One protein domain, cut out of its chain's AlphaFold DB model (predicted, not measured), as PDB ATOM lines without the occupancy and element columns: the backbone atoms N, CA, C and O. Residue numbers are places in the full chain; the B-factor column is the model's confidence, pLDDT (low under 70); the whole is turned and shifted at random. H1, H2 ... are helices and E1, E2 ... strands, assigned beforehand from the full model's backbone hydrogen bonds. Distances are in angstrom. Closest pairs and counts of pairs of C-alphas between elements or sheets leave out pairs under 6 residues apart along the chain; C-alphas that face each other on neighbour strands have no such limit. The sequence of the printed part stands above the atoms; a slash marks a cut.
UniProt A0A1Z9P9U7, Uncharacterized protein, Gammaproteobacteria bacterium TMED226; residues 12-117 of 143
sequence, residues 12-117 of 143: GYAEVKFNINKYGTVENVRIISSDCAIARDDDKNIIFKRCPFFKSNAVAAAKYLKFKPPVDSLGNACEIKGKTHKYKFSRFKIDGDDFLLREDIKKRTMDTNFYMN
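This is residues 12 to 117 of the 143 residues of an uncharacterized protein of Gammaproteobacteria bacterium TMED226 (UniProt A0A1Z9P9U7). A long, strongly twisted sheet of four antiparallel strands has the short helix H1 on it, and residues 105 to 117, mostly H2, stick out from one end as a tail. The loop of residues 64 to 79 reaches to the opposite end. The printed part has 106 residues, with named elements in the order E1, E2, E3, H1, E4, H2; the sheet runs E3, E2, E1, E4, and the class is mixed, helices and strands. The whole is only just loose, close to extended, with a radius of gyration of the C-alphas of 19.4 A and spans of 69 by 26 by 24 A.

Start at E1, residues 12 to 20, an inner strand; E2, residues 26 to 40, forms a hairpin with it, and N 15 and O 33 are 2.9 A apart. E2 bends by 72 degrees at residue 29. E3, residues 46 to 50, forms a hairpin with E2, with N 36 and O 49 at 2.8 A, and E1, E2, E3 make a meander, each strand the antiparallel neighbour of the one before. H1, residues 55 to 63, is on the sheet; its closest C-alphas to E2 are those of Lys 63 and Val 26, 5.9 A. E4, residues 80 to 89, is an edge strand beside E1, with N 14 and O 87 at 3.0 A. H2, residues 102 to 115, only grazes the sheet with residues 102 to 104. In H1 and H2 every O i to N i+4 pair is within hydrogen-bond range.

Find C-alpha 12 at (143.830, 99.655, 128.759), where E1 begins its 25.5 A. E2 measures 35.2 A, E4 26.0 A and H2 20.3 A, ending at C-alpha 115, (141.678, 130.771, 129.967).

The C-alphas farthest apart, of Leu 74 and Asn 117, are 70.1 A apart. The printed part has no cut; the links H1 to E4 and E4 to H2 are long. Look for pLDDT under 70 at residues 95 to 97 and 110 to 117.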
ATOM      1  N   GLY A  12     144.688 100.487 129.587       94.81
ATOM      2  CA  GLY A  12     143.830  99.655 128.759       94.81
ATOM      3  C   GLY A  12     143.161  98.546 129.545       94.81
ATOM      4  O   GLY A  12     142.878  98.694 130.737       94.81
ATOM      5  N   TYR A  13     142.888  97.429 128.884       95.38
ATOM      6  CA  TYR A  13     142.218  96.296 129.500       95.38
ATOM      7  C   TYR A  13     142.827  94.961 129.085       95.38
ATOM      8  O   TYR A  13     143.526  94.849 128.082       95.38
ATOM      9  N   ALA A  14     142.525  93.933 129.867       97.31
ATOM     10  CA  ALA A  14     142.720  92.547 129.474       97.31
ATOM     11  C   ALA A  14     141.490  91.727 129.837       97.31
ATOM     12  O   ALA A  14     140.921  91.890 130.916       97.31
ATOM     13  N   GLU A  15     141.106  90.827 128.945       97.56
ATOM     14  CA  GLU A  15     140.003  89.904 129.158       97.56
ATOM     15  C   GLU A  15     140.537  88.489 129.342       97.56
ATOM     16  O   GLU A  15     141.365  88.006 128.564       97.56
ATOM     17  N   VAL A  16     140.060  87.816 130.383       97.88
ATOM     18  CA  VAL A  16     140.402  86.430 130.692       97.88
ATOM     19  C   VAL A  16     139.168  85.548 130.614       97.88
ATOM     20  O   VAL A  16     138.058  85.996 130.893       97.88
ATOM     21  N   LYS A  17     139.381  84.275 130.292       98.25
ATOM     22  CA  LYS A  17     138.393  83.200 130.357       98.25
ATOM     23  C   LYS A  17     138.828  82.181 131.394       98.25
ATOM     24  O   LYS A  17     140.007  81.839 131.452       98.25
ATOM     25  N   PHE A  18     137.898  81.680 132.187       98.06
ATOM     26  CA  PHE A  18     138.172  80.671 133.198       98.06
ATOM     27  C   PHE A  18     136.932  79.834 133.512       98.06
ATOM     28  O   PHE A  18     135.817  80.152 133.096       98.06
ATOM     29  N   ASN A  19     137.139  78.759 134.262       97.88
ATOM     30  CA  ASN A  19     136.073  77.930 134.804       97.88
ATOM     31  C   ASN A  19     135.951  78.173 136.312       97.88
ATOM     32  O   ASN A  19     136.916  78.579 136.960       97.88
ATOM     33  N   ILE A  20     134.768  77.922 136.862       97.44
ATOM     34  CA  ILE A  20     134.504  77.906 138.300       97.44
ATOM     35  C   ILE A  20     134.128  76.476 138.666       97.44
ATOM     36  O   ILE A  20     133.166  75.934 138.119       97.44
ATOM     37  N   ASN A  21     134.888  75.879 139.578       96.25
ATOM     38  CA  ASN A  21     134.607  74.538 140.071       96.25
ATOM     39  C   ASN A  21     133.445  74.536 141.082       96.25
ATOM     40  O   ASN A  21     132.980  75.586 141.538       96.25
ATOM     41  N   LYS A  22     133.027  73.340 141.499       96.19
ATOM     42  CA  LYS A  22     131.933  73.129 142.462       96.19
ATOM     43  C   LYS A  22     132.123  73.783 143.832       96.19
ATOM     44  O   LYS A  22     131.162  73.966 144.565       96.19
ATOM     45  N   TYR A  23     133.349  74.171 144.174       95.38
ATOM     46  CA  TYR A  23     133.683  74.853 145.425       95.38
ATOM     47  C   TYR A  23     133.793  76.377 145.263       95.38
ATOM     48  O   TYR A  23     134.215  77.066 146.189       95.38
ATOM     49  N   GLY A  24     133.472  76.923 144.085       94.81
ATOM     50  CA  GLY A  24     133.574  78.357 143.816       94.81
ATOM     51  C   GLY A  24     135.007  78.856 143.583       94.81
ATOM     52  O   GLY A  24     135.261  80.062 143.636       94.81
ATOM     53  N   THR A  25     135.964  77.958 143.329       96.19
ATOM     54  CA  THR A  25     137.351  78.321 142.995       96.19
ATOM     55  C   THR A  25     137.553  78.374 141.484       96.19
ATOM     56  O   THR A  25     136.949  77.614 140.730       96.19
ATOM     57  N   VAL A  26     138.396  79.311 141.045       96.75
ATOM     58  CA  VAL A  26     138.720  79.522 139.634       96.75
ATOM     59  C   VAL A  26     139.803  78.568 139.148       96.75
ATOM     60  O   VAL A  26     140.848  78.426 139.778       96.75
ATOM     61  N   GLU A  27     139.584  77.988 137.969       96.38
ATOM     62  CA  GLU A  27     140.501  77.065 137.303       96.38
ATOM     63  C   GLU A  27     140.607  77.364 135.802       96.38
ATOM     64  O   GLU A  27     139.769  78.057 135.221       96.38
ATOM     65  N   ASN A  28     141.640  76.819 135.149       96.62
ATOM     66  CA  ASN A  28     141.834  76.914 133.695       96.62
ATOM     67  C   ASN A  28     141.816  78.354 133.148       96.62
ATOM     68  O   ASN A  28     141.282  78.616 132.069       96.62
ATOM     69  N   VAL A  29     142.414  79.291 133.890       97.56
ATOM     70  CA  VAL A  29     142.510  80.698 133.486       97.56
ATOM     71  C   VAL A  29     143.346  80.836 132.217       97.56
ATOM     72  O   VAL A  29     144.508  80.431 132.178       97.56
ATOM     73  N   ARG A  30     142.774  81.468 131.194       97.12
ATOM     74  CA  ARG A  30     143.422  81.784 129.919       97.12
ATOM     75  C   ARG A  30     143.143  83.227 129.531       97.12
ATOM     76  O   ARG A  30     142.107  83.785 129.876       97.12
ATOM     77  N   ILE A  31     144.069  83.826 128.796       97.12
ATOM     78  CA  ILE A  31     143.893  85.168 128.242       97.12
ATOM     79  C   ILE A  31     143.094  85.096 126.933       97.12
ATOM     80  O   ILE A  31     143.376  84.243 126.094       97.12
ATOM     81  N   ILE A  32     142.116  85.985 126.759       97.44
ATOM     82  CA  ILE A  32     141.395  86.190 125.491       97.44
ATOM     83  C   ILE A  32     142.050  87.341 124.725       97.44
ATOM     84  O   ILE A  32     142.487  87.187 123.582       97.44
ATOM     85  N   SER A  33     142.150  88.499 125.373       96.94
ATOM     86  CA  SER A  33     142.621  89.738 124.759       96.94
ATOM     87  C   SER A  33     143.360  90.610 125.769       96.94
ATOM     88  O   SER A  33     143.266  90.437 126.986       96.94
ATOM     89  N   SER A  34     144.171  91.516 125.240       97.25
ATOM     90  CA  SER A  34     144.851  92.554 126.001       97.25
ATOM     91  C   SER A  34     145.074  93.703 125.044       97.25
ATOM     92  O   SER A  34     145.729  93.528 124.014       97.25
ATOM     93  N   ASP A  35     144.528  94.854 125.393       97.12
ATOM     94  CA  ASP A  35     144.419  95.996 124.506       97.12
ATOM     95  C   ASP A  35     144.780  97.270 125.255       97.12
ATOM     96  O   ASP A  35     144.439  97.460 126.423       97.12
ATOM     97  N   CYS A  36     145.505  98.135 124.566       95.75
ATOM     98  CA  CYS A  36     145.991  99.405 125.059       95.75
ATOM     99  C   CYS A  36     145.124 100.522 124.495       95.75
ATOM    100  O   CYS A  36     144.847 100.539 123.298       95.75
ATOM    101  N   ALA A  37     144.727 101.460 125.348       94.12
ATOM    102  CA  ALA A  37     144.095 102.703 124.936       94.12
ATOM    103  C   ALA A  37     145.171 103.609 124.318       94.12
ATOM    104  O   ALA A  37     146.125 103.977 125.012       94.12
ATOM    105  N   ILE A  38     145.065 103.903 123.018       92.56
ATOM    106  CA  ILE A  38     146.127 104.595 122.266       92.56
ATOM    107  C   ILE A  38     145.756 106.007 121.822       92.56
ATOM    108  O   ILE A  38     146.628 106.869 121.827       92.56
ATOM    109  N   ALA A  39     144.501 106.244 121.454       91.12
ATOM    110  CA  ALA A  39     144.034 107.506 120.886       91.12
ATOM    111  C   ALA A  39     142.521 107.642 121.086       91.12
ATOM    112  O   ALA A  39     141.880 106.722 121.605       91.12
ATOM    113  N   ARG A  40     141.961 108.773 120.655       89.88
ATOM    114  CA  ARG A  40     140.521 108.939 120.454       89.88
ATOM    115  C   ARG A  40     140.218 109.127 118.975       89.88
ATOM    116  O   ARG A  40     141.051 109.686 118.265       89.88
ATOM    117  N   ASP A  41     139.067 108.640 118.535       90.12
ATOM    118  CA  ASP A  41     138.512 109.006 117.232       90.12
ATOM    119  C   ASP A  41     137.855 110.399 117.283       90.12
ATOM    120  O   ASP A  41     137.843 111.063 118.329       90.12
ATOM    121  N   ASP A  42     137.331 110.850 116.145       88.94
ATOM    122  CA  ASP A  42     136.672 112.155 116.015       88.94
ATOM    123  C   ASP A  42     135.404 112.253 116.885       88.94
ATOM    124  O   ASP A  42     135.094 113.318 117.426       88.94
ATOM    125  N   ASP A  43     134.746 111.116 117.131       89.88
ATOM    126  CA  ASP A  43     133.593 110.967 118.027       89.88
ATOM    127  C   ASP A  43     133.993 110.867 119.515       89.88
ATOM    128  O   ASP A  43     133.147 110.686 120.394       89.88
ATOM    129  N   LYS A  44     135.286 111.037 119.825       85.56
ATOM    130  CA  LYS A  44     135.892 110.986 121.166       85.56
ATOM    131  C   LYS A  44     135.867 109.603 121.830       85.56
ATOM    132  O   LYS A  44     136.172 109.512 123.025       85.56
ATOM    133  N   ASN A  45     135.592 108.527 121.103       89.94
ATOM    134  CA  ASN A  45     135.698 107.164 121.617       89.94
ATOM    135  C   ASN A  45     137.160 106.727 121.704       89.94
ATOM    136  O   ASN A  45     137.986 107.078 120.865       89.94
ATOM    137  N   ILE A  46     137.496 105.921 122.715       91.44
ATOM    138  CA  ILE A  46     138.850 105.378 122.855       91.44
ATOM    139  C   ILE A  46     139.122 104.343 121.765       91.44
ATOM    140  O   ILE A  46     138.464 103.304 121.682       91.44
ATOM    141  N   ILE A  47     140.192 104.574 121.016       93.12
ATOM    142  CA  ILE A  47     140.766 103.607 120.093       93.12
ATOM    143  C   ILE A  47     141.676 102.669 120.883       93.12
ATOM    144  O   ILE A  47     142.640 103.086 121.541       93.12
ATOM    145  N   PHE A  48     141.381 101.375 120.783       95.00
ATOM    146  CA  PHE A  48     142.147 100.313 121.416       95.00
ATOM    147  C   PHE A  48     143.005  99.560 120.404       95.00
ATOM    148  O   PHE A  48     142.569  99.258 119.295       95.00
ATOM    149  N   LYS A  49     144.224  99.197 120.809       96.00
ATOM    150  CA  LYS A  49     145.130  98.364 120.013       96.00
ATOM    151  C   LYS A  49     145.679  97.211 120.837       96.00
ATOM    152  O   LYS A  49     146.153  97.421 121.954       96.00
ATOM    153  N   ARG A  50     145.707  96.013 120.247       96.75
ATOM    154  CA  ARG A  50     146.294  94.816 120.862       96.75
ATOM    155  C   ARG A  50     147.703  95.076 121.378       96.75
ATOM    156  O   ARG A  50     148.571  95.550 120.646       96.75
ATOM    157  N   CYS A  51     147.939  94.711 122.634       95.94
ATOM    158  CA  CYS A  51     149.229  94.864 123.293       95.94
ATOM    159  C   CYS A  51     149.474  93.766 124.345       95.94
ATOM    160  O   CYS A  51     148.529  93.193 124.885       95.94
ATOM    161  N   PRO A  52     150.733  93.422 124.666       95.44
ATOM    162  CA  PRO A  52     151.035  92.285 125.541       95.44
ATOM    163  C   PRO A  52     151.026  92.607 127.047       95.44
ATOM    164  O   PRO A  52     151.092  91.686 127.857       95.44
ATOM    165  N   PHE A  53     150.958  93.881 127.443       95.69
ATOM    166  CA  PHE A  53     151.372  94.322 128.782       95.69
ATOM    167  C   PHE A  53     150.496  93.840 129.945       95.69
ATOM    168  O   PHE A  53     151.003  93.661 131.049       95.69
ATOM    169  N   PHE A  54     149.197  93.638 129.728       96.69
ATOM    170  CA  PHE A  54     148.251  93.362 130.816       96.69
ATOM    171  C   PHE A  54     147.997  91.867 131.039       96.69
ATOM    172  O   PHE A  54     147.405  91.484 132.048       96.69
ATOM    173  N   LYS A  55     148.469  91.011 130.122       96.25
ATOM    174  CA  LYS A  55     148.133  89.581 130.079       96.25
ATOM    175  C   LYS A  55     148.491  88.853 131.376       96.25
ATOM    176  O   LYS A  55     147.623  88.242 131.998       96.25
ATOM    177  N   SER A  56     149.749  88.943 131.803       95.75
ATOM    178  CA  SER A  56     150.253  88.214 132.974       95.75
ATOM    179  C   SER A  56     149.564  88.655 134.263       95.75
ATOM    180  O   SER A  56     149.124  87.819 135.050       95.75
ATOM    181  N   ASN A  57     149.403  89.966 134.454       96.69
ATOM    182  CA  ASN A  57     148.778  90.535 135.645       96.69
ATOM    183  C   ASN A  57     147.283  90.195 135.726       96.69
ATOM    184  O   ASN A  57     146.783  89.903 136.811       96.69
ATOM    185  N   ALA A  58     146.582  90.181 134.589       97.12
ATOM    186  CA  ALA A  58     145.184  89.767 134.515       97.12
ATOM    187  C   ALA A  58     145.008  88.279 134.857       97.12
ATOM    188  O   ALA A  58     144.170  87.930 135.687       97.12
ATOM    189  N   VAL A  59     145.837  87.401 134.280       96.88
ATOM    190  CA  VAL A  59     145.810  85.960 134.581       96.88
ATOM    191  C   VAL A  59     146.136  85.700 136.051       96.88
ATOM    192  O   VAL A  59     145.452  84.907 136.696       96.88
ATOM    193  N   ALA A  60     147.147  86.376 136.602       96.25
ATOM    194  CA  ALA A  60     147.504  86.249 138.011       96.25
ATOM    195  C   ALA A  60     146.341  86.669 138.920       96.25
ATOM    196  O   ALA A  60     145.974  85.917 139.815       96.25
ATOM    197  N   ALA A  61     145.709  87.814 138.654       96.50
ATOM    198  CA  ALA A  61     144.584  88.302 139.449       96.50
ATOM    199  C   ALA A  61     143.356  87.379 139.390       96.50
ATOM    200  O   ALA A  61     142.680  87.193 140.403       96.50
ATOM    201  N   ALA A  62     143.092  86.775 138.230       96.81
ATOM    202  CA  ALA A  62     141.970  85.862 138.034       96.81
ATOM    203  C   ALA A  62     142.067  84.598 138.893       96.81
ATOM    204  O   ALA A  62     141.050  84.134 139.403       96.81
ATOM    205  N   LYS A  63     143.281  84.083 139.126       95.19
ATOM    206  CA  LYS A  63     143.507  82.914 139.996       95.19
ATOM    207  C   LYS A  63     143.061  83.143 141.445       95.19
ATOM    208  O   LYS A  63     142.754  82.185 142.143       95.19
ATOM    209  N   TYR A  64     143.002  84.398 141.891       95.38
ATOM    210  CA  TYR A  64     142.571  84.767 143.243       95.38
ATOM    211  C   TYR A  64     141.093  85.157 143.332       95.38
ATOM    212  O   TYR A  64     140.627  85.567 144.395       95.38
ATOM    213  N   LEU A  65     140.334  85.069 142.236       94.81
ATOM    214  CA  LEU A  65     138.888  85.230 142.312       94.81
ATOM    215  C   LEU A  65     138.280  84.056 143.088       94.81
ATOM    216  O   LEU A  65     138.618  82.891 142.873       94.81
ATOM    217  N   LYS A  66     137.361  84.389 143.990       93.62
ATOM    218  CA  LYS A  66     136.565  83.435 144.755       93.62
ATOM    219  C   LYS A  66     135.097  83.746 144.527       93.62
ATOM    220  O   LYS A  66     134.692  84.907 144.564       93.62
ATOM    221  N   PHE A  67     134.330  82.703 144.262       94.44
ATOM    222  CA  PHE A  67     132.895  82.757 144.040       94.44
ATOM    223  C   PHE A  67     132.192  81.938 145.116       94.44
ATOM    224  O   PHE A  67     132.800  81.083 145.760       94.44
ATOM    225  N   LYS A  68     130.897  82.189 145.304       94.44
ATOM    226  CA  LYS A  68     130.064  81.250 146.055       94.44
ATOM    227  C   LYS A  68     130.022  79.915 145.288       94.44
ATOM    228  O   LYS A  68     129.975  79.969 144.054       94.44
ATOM    229  N   PRO A  69     130.056  78.761 145.980       95.69
ATOM    230  CA  PRO A  69     129.853  77.458 145.355       95.69
ATOM    231  C   PRO A  69     128.597  77.485 144.476       95.69
ATOM    232  O   PRO A  69     127.525  77.832 144.981       95.69
ATOM    233  N   PRO A  70     128.720  77.234 143.165       95.00
ATOM    234  CA  PRO A  70     127.578  77.303 142.272       95.00
ATOM    235  C   PRO A  70     126.694  76.064 142.454       95.00
ATOM    236  O   PRO A  70     127.184  74.952 142.667       95.00
ATOM    237  N   VAL A  71     125.385  76.278 142.361       95.75
ATOM    238  CA  VAL A  71     124.361  75.234 142.444       95.75
ATOM    239  C   VAL A  71     123.495  75.261 141.189       95.75
ATOM    240  O   VAL A  71     123.343  76.312 140.560       95.75
ATOM    241  N   ASP A  72     122.976  74.106 140.791       93.69
ATOM    242  CA  ASP A  72     121.995  73.988 139.714       93.69
ATOM    243  C   ASP A  72     120.572  74.344 140.197       93.69
ATOM    244  O   ASP A  72     120.351  74.711 141.353       93.69
ATOM    245  N   SER A  73     119.585  74.238 139.303       92.31
ATOM    246  CA  SER A  73     118.172  74.490 139.623       92.31
ATOM    247  C   SER A  73     117.575  73.509 140.638       92.31
ATOM    248  O   SER A  73     116.502  73.774 141.170       92.31
ATOM    249  N   LEU A  74     118.240  72.379 140.884       92.69
ATOM    250  CA  LEU A  74     117.827  71.330 141.815       92.69
ATOM    251  C   LEU A  74     118.594  71.410 143.149       92.69
ATOM    252  O   LEU A  74     118.342  70.611 144.046       92.69
ATOM    253  N   GLY A  75     119.513  72.371 143.297       92.56
ATOM    254  CA  GLY A  75     120.335  72.562 144.491       92.56
ATOM    255  C   GLY A  75     121.610  71.711 144.542       92.56
ATOM    256  O   GLY A  75     122.318  71.750 145.548       92.56
ATOM    257  N   ASN A  76     121.948  70.972 143.484       93.94
ATOM    258  CA  ASN A  76     123.179  70.186 143.430       93.94
ATOM    259  C   ASN A  76     124.376  71.060 143.053       93.94
ATOM    260  O   ASN A  76     124.267  71.995 142.257       93.94
ATOM    261  N   ALA A  77     125.551  70.724 143.589       94.50
ATOM    262  CA  ALA A  77     126.788  71.422 143.260       94.50
ATOM    263  C   ALA A  77     127.154  71.223 141.778       94.50
ATOM    264  O   ALA A  77     127.202  70.091 141.293       94.50
ATOM    265  N   CYS A  78     127.449  72.314 141.071       94.88
ATOM    266  CA  CYS A  78     127.722  72.291 139.632       94.88
ATOM    267  C   CYS A  78     129.055  72.968 139.277       94.88
ATOM    268  O   CYS A  78     129.769  73.466 140.141       94.88
ATOM    269  N   GLU A  79     129.434  72.974 138.000       95.38
ATOM    270  CA  GLU A  79     130.619  73.688 137.512       95.38
ATOM    271  C   GLU A  79     130.227  74.664 136.407       95.38
ATOM    272  O   GLU A  79     129.458  74.328 135.507       95.38
ATOM    273  N   ILE A  80     130.798  75.870 136.434       96.12
ATOM    274  CA  ILE A  80     130.550  76.894 135.415       96.12
ATOM    275  C   ILE A  80     131.759  76.957 134.492       96.12
ATOM    276  O   ILE A  80     132.863  77.301 134.916       96.12
ATOM    277  N   LYS A  81     131.556  76.665 133.207       96.50
ATOM    278  CA  LYS A  81     132.629  76.669 132.209       96.50
ATOM    279  C   LYS A  81     132.632  77.953 131.390       96.50
ATOM    280  O   LYS A  81     131.590  78.477 131.017       96.50
ATOM    281  N   GLY A  82     133.832  78.427 131.068       95.44
ATOM    282  CA  GLY A  82     134.048  79.472 130.077       95.44
ATOM    283  C   GLY A  82     133.584  80.873 130.467       95.44
ATOM    284  O   GLY A  82     133.330  81.675 129.572       95.44
ATOM    285  N   LYS A  83     133.517  81.181 131.764       96.56
ATOM    286  CA  LYS A  83     133.212  82.524 132.256       96.56
ATOM    287  C   LYS A  83     134.313  83.498 131.852       96.56
ATOM    288  O   LYS A  83     135.494  83.164 131.945       96.56
ATOM    289  N   THR A  84     133.932  84.701 131.438       97.56
ATOM    290  CA  THR A  84     134.879  85.765 131.102       97.56
ATOM    291  C   THR A  84     134.893  86.866 132.154       97.56
ATOM    292  O   THR A  84     133.935  87.061 132.908       97.56
ATOM    293  N   HIS A  85     136.018  87.567 132.248       96.38
ATOM    294  CA  HIS A  85     136.150  88.748 133.088       96.38
ATOM    295  C   HIS A  85     137.122  89.744 132.464       96.38
ATOM    296  O   HIS A  85     138.228  89.375 132.059       96.38
ATOM    297  N   LYS A  86     136.715  91.014 132.432       95.62
ATOM    298  CA  LYS A  86     137.500  92.121 131.893       95.62
ATOM    299  C   LYS A  86     138.136  92.913 133.031       95.62
ATOM    300  O   LYS A  86     137.447  93.485 133.870       95.62
ATOM    301  N   TYR A  87     139.459  92.975 133.030       95.25
ATOM    302  CA  TYR A  87     140.247  93.789 133.944       95.25
ATOM    303  C   TYR A  87     140.611  95.118 133.295       95.25
ATOM    304  O   TYR A  87     141.261  95.138 132.251       95.25
ATOM    305  N   LYS A  88     140.243  96.223 133.947       93.50
ATOM    306  CA  LYS A  88     140.629  97.583 133.558       93.50
ATOM    307  C   LYS A  88     141.916  98.003 134.275       93.50
ATOM    308  O   LYS A  88     141.998  97.964 135.503       93.50
ATOM    309  N   PHE A  89     142.898  98.453 133.504       93.38
ATOM    310  CA  PHE A  89     144.175  98.999 133.958       93.38
ATOM    311  C   PHE A  89     144.215 100.490 133.624       93.38
ATOM    312  O   PHE A  89     144.727 100.899 132.583       93.38
ATOM    313  N   SER A  90     143.637 101.299 134.512       90.31
ATOM    314  CA  SER A  90     143.701 102.763 134.439       90.31
ATOM    315  C   SER A  90     144.674 103.305 135.481       90.31
ATOM    316  O   SER A  90     144.685 102.834 136.622       90.31
ATOM    317  N   ARG A  91     145.484 104.291 135.092       83.88
ATOM    318  CA  ARG A  91     146.365 105.030 136.009       83.88
ATOM    319  C   ARG A  91     145.607 106.113 136.757       83.88
ATOM    320  O   ARG A  91     145.918 106.390 137.910       83.88
ATOM    321  N   PHE A  92     144.609 106.696 136.104       82.00
ATOM    322  CA  PHE A  92     143.825 107.795 136.641       82.00
ATOM    323  C   PHE A  92     142.428 107.303 137.008       82.00
ATOM    324  O   PHE A  92     141.833 106.483 136.302       82.00
ATOM    325  N   LYS A  93     141.912 107.781 138.141       73.94
ATOM    326  CA  LYS A  93     140.506 107.598 138.490       73.94
ATOM    327  C   LYS A  93     139.731 108.694 137.774       73.94
ATOM    328  O   LYS A  93     139.904 109.865 138.082       73.94
ATOM    329  N   ILE A  94     138.953 108.288 136.790       76.38
ATOM    330  CA  ILE A  94     137.972 109.119 136.107       76.38
ATOM    331  C   ILE A  94     136.638 108.407 136.236       76.38
ATOM    332  O   ILE A  94     136.605 107.174 136.293       76.38
ATOM    333  N   ASP A  95     135.569 109.186 136.338       68.56
ATOM    334  CA  ASP A  95     134.229 108.636 136.471       68.56
ATOM    335  C   ASP A  95     133.857 107.883 135.186       68.56
ATOM    336  O   ASP A  95     134.049 108.374 134.073       68.56
ATOM    337  N   GLY A  96     133.377 106.649 135.349       68.00
ATOM    338  CA  GLY A  96     132.981 105.768 134.251       68.00
ATOM    339  C   GLY A  96     134.075 104.839 133.696       68.00
ATOM    340  O   GLY A  96     135.129 104.585 134.293       68.00
ATOM    341  N   ASP A  97     133.788 104.276 132.519       65.00
ATOM    342  CA  ASP A  97     134.607 103.239 131.880       65.00
ATOM    343  C   ASP A  97     135.729 103.770 130.977       65.00
ATOM    344  O   ASP A  97     136.512 102.986 130.441       65.00
ATOM    345  N   ASP A  98     135.950 105.081 130.965       79.50
ATOM    346  CA  ASP A  98     136.898 105.744 130.070       79.50
ATOM    347  C   ASP A  98     138.376 105.717 130.556       79.50
ATOM    348  O   ASP A  98     138.660 105.346 131.704       79.50
ATOM    349  N   PHE A  99     139.334 106.081 129.688       88.56
ATOM    350  CA  PHE A  99     140.773 106.229 129.975       88.56
ATOM    351  C   PHE A  99     141.251 107.664 129.718       88.56
ATOM    352  O   PHE A  99     140.958 108.244 128.680       88.56
ATOM    353  N   LEU A 100     142.059 108.224 130.624       87.50
ATOM    354  CA  LEU A 100     142.659 109.544 130.414       87.50
ATOM    355  C   LEU A 100     143.951 109.401 129.607       87.50
ATOM    356  O   LEU A 100     144.964 108.938 130.140       87.50
ATOM    357  N   LEU A 101     143.925 109.771 128.328       87.38
ATOM    358  CA  LEU A 101     145.092 109.686 127.455       87.38
ATOM    359  C   LEU A 101     146.039 110.869 127.667       87.38
ATOM    360  O   LEU A 101     145.676 111.920 128.191       87.38
ATOM    361  N   ARG A 102     147.293 110.716 127.233       80.62
ATOM    362  CA  ARG A 102     148.293 111.787 127.360       80.62
ATOM    363  C   ARG A 102     147.895 113.043 126.580       80.62
ATOM    364  O   ARG A 102     148.203 114.148 127.012       80.62
ATOM    365  N   GLU A 103     147.229 112.867 125.447       81.94
ATOM    366  CA  GLU A 103     146.706 113.962 124.626       81.94
ATOM    367  C   GLU A 103     145.563 114.697 125.327       81.94
ATOM    368  O   GLU A 103     145.549 115.926 125.310       81.94
ATOM    369  N   ASP A 104     144.689 113.972 126.034       82.88
ATOM    370  CA  ASP A 104     143.623 114.564 126.849       82.88
ATOM    371  C   ASP A 104     144.208 115.472 127.939       82.88
ATOM    372  O   ASP A 104     143.695 116.560 128.194       82.88
ATOM    373  N   ILE A 105     145.316 115.050 128.561       81.25
ATOM    374  CA  ILE A 105     146.019 115.857 129.567       81.25
ATOM    375  C   ILE A 105     146.589 117.128 128.931       81.25
ATOM    376  O   ILE A 105     146.384 118.214 129.463       81.25
ATOM    377  N   LYS A 106     147.266 117.013 127.779       81.12
ATOM    378  CA  LYS A 106     147.839 118.176 127.080       81.12
ATOM    379  C   LYS A 106     146.769 119.195 126.692       81.12
ATOM    380  O   LYS A 106     146.984 120.378 126.925       81.12
ATOM    381  N   LYS A 107     145.637 118.740 126.139       79.44
ATOM    382  CA  LYS A 107     144.515 119.615 125.771       79.44
ATOM    383  C   LYS A 107     143.975 120.350 126.994       79.44
ATOM    384  O   LYS A 107     143.972 121.568 126.993       79.44
ATOM    385  N   ARG A 108     143.688 119.637 128.090       74.88
ATOM    386  CA  ARG A 108     143.227 120.263 129.344       74.88
ATOM    387  C   ARG A 108     144.201 121.316 129.873       74.88
ATOM    388  O   ARG A 108     143.771 122.380 130.304       74.88
ATOM    389  N   THR A 109     145.506 121.043 129.852       72.19
ATOM    390  CA  THR A 109     146.516 122.021 130.287       72.19
ATOM    391  C   THR A 109     146.585 123.228 129.349       72.19
ATOM    392  O   THR A 109     146.721 124.350 129.827       72.19
ATOM    393  N   MET A 110     146.465 123.026 128.034       67.94
ATOM    394  CA  MET A 110     146.417 124.122 127.062       67.94
ATOM    395  C   MET A 110     145.156 124.971 127.212       67.94
ATOM    396  O   MET A 110     145.279 126.189 127.243       67.94
ATOM    397  N   ASP A 111     143.989 124.353 127.388       64.12
ATOM    398  CA  ASP A 111     142.732 125.063 127.630       64.12
ATOM    399  C   ASP A 111     142.845 125.906 128.906       64.12
ATOM    400  O   ASP A 111     142.554 127.096 128.897       64.12
ATOM    401  N   THR A 112     143.381 125.332 129.989       61.00
ATOM    402  CA  THR A 112     143.592 126.063 131.253       61.00
ATOM    403  C   THR A 112     144.539 127.257 131.071       61.00
ATOM    404  O   THR A 112     144.271 128.338 131.584       61.00
ATOM    405  N   ASN A 113     145.620 127.102 130.298       58.72
ATOM    406  CA  ASN A 113     146.546 128.200 129.995       58.72
ATOM    407  C   ASN A 113     145.961 129.233 129.016       58.72
ATOM    408  O   ASN A 113     146.393 130.382 129.020       58.72
ATOM    409  N   PHE A 114     144.999 128.849 128.175       47.72
ATOM    410  CA  PHE A 114     144.275 129.766 127.298       47.72
ATOM    411  C   PHE A 114     143.301 130.636 128.105       47.72
ATOM    412  O   PHE A 114     143.322 131.854 127.959       47.72
ATOM    413  N   TYR A 115     142.553 130.039 129.040       48.19
ATOM    414  CA  TYR A 115     141.678 130.771 129.967       48.19
ATOM    415  C   TYR A 115     142.447 131.663 130.959       48.19
ATOM    416  O   TYR A 115     141.933 132.689 131.377       48.19
ATOM    417  N   MET A 116     143.699 131.334 131.298       46.34
ATOM    418  CA  MET A 116     144.560 132.209 132.115       46.34
ATOM    419  C   MET A 116     145.236 133.336 131.312       46.34
ATOM    420  O   MET A 116     145.802 134.247 131.907       46.34
ATOM    421  N   ASN A 117     145.179 133.295 129.975       46.16
ATOM    422  CA  ASN A 117     145.703 134.350 129.100       46.16
ATOM    423  C   ASN A 117     144.602 135.255 128.521       46.16
ATOM    424  O   ASN A 117     144.926 136.321 128.000       46.16
TER     425      ASN A 117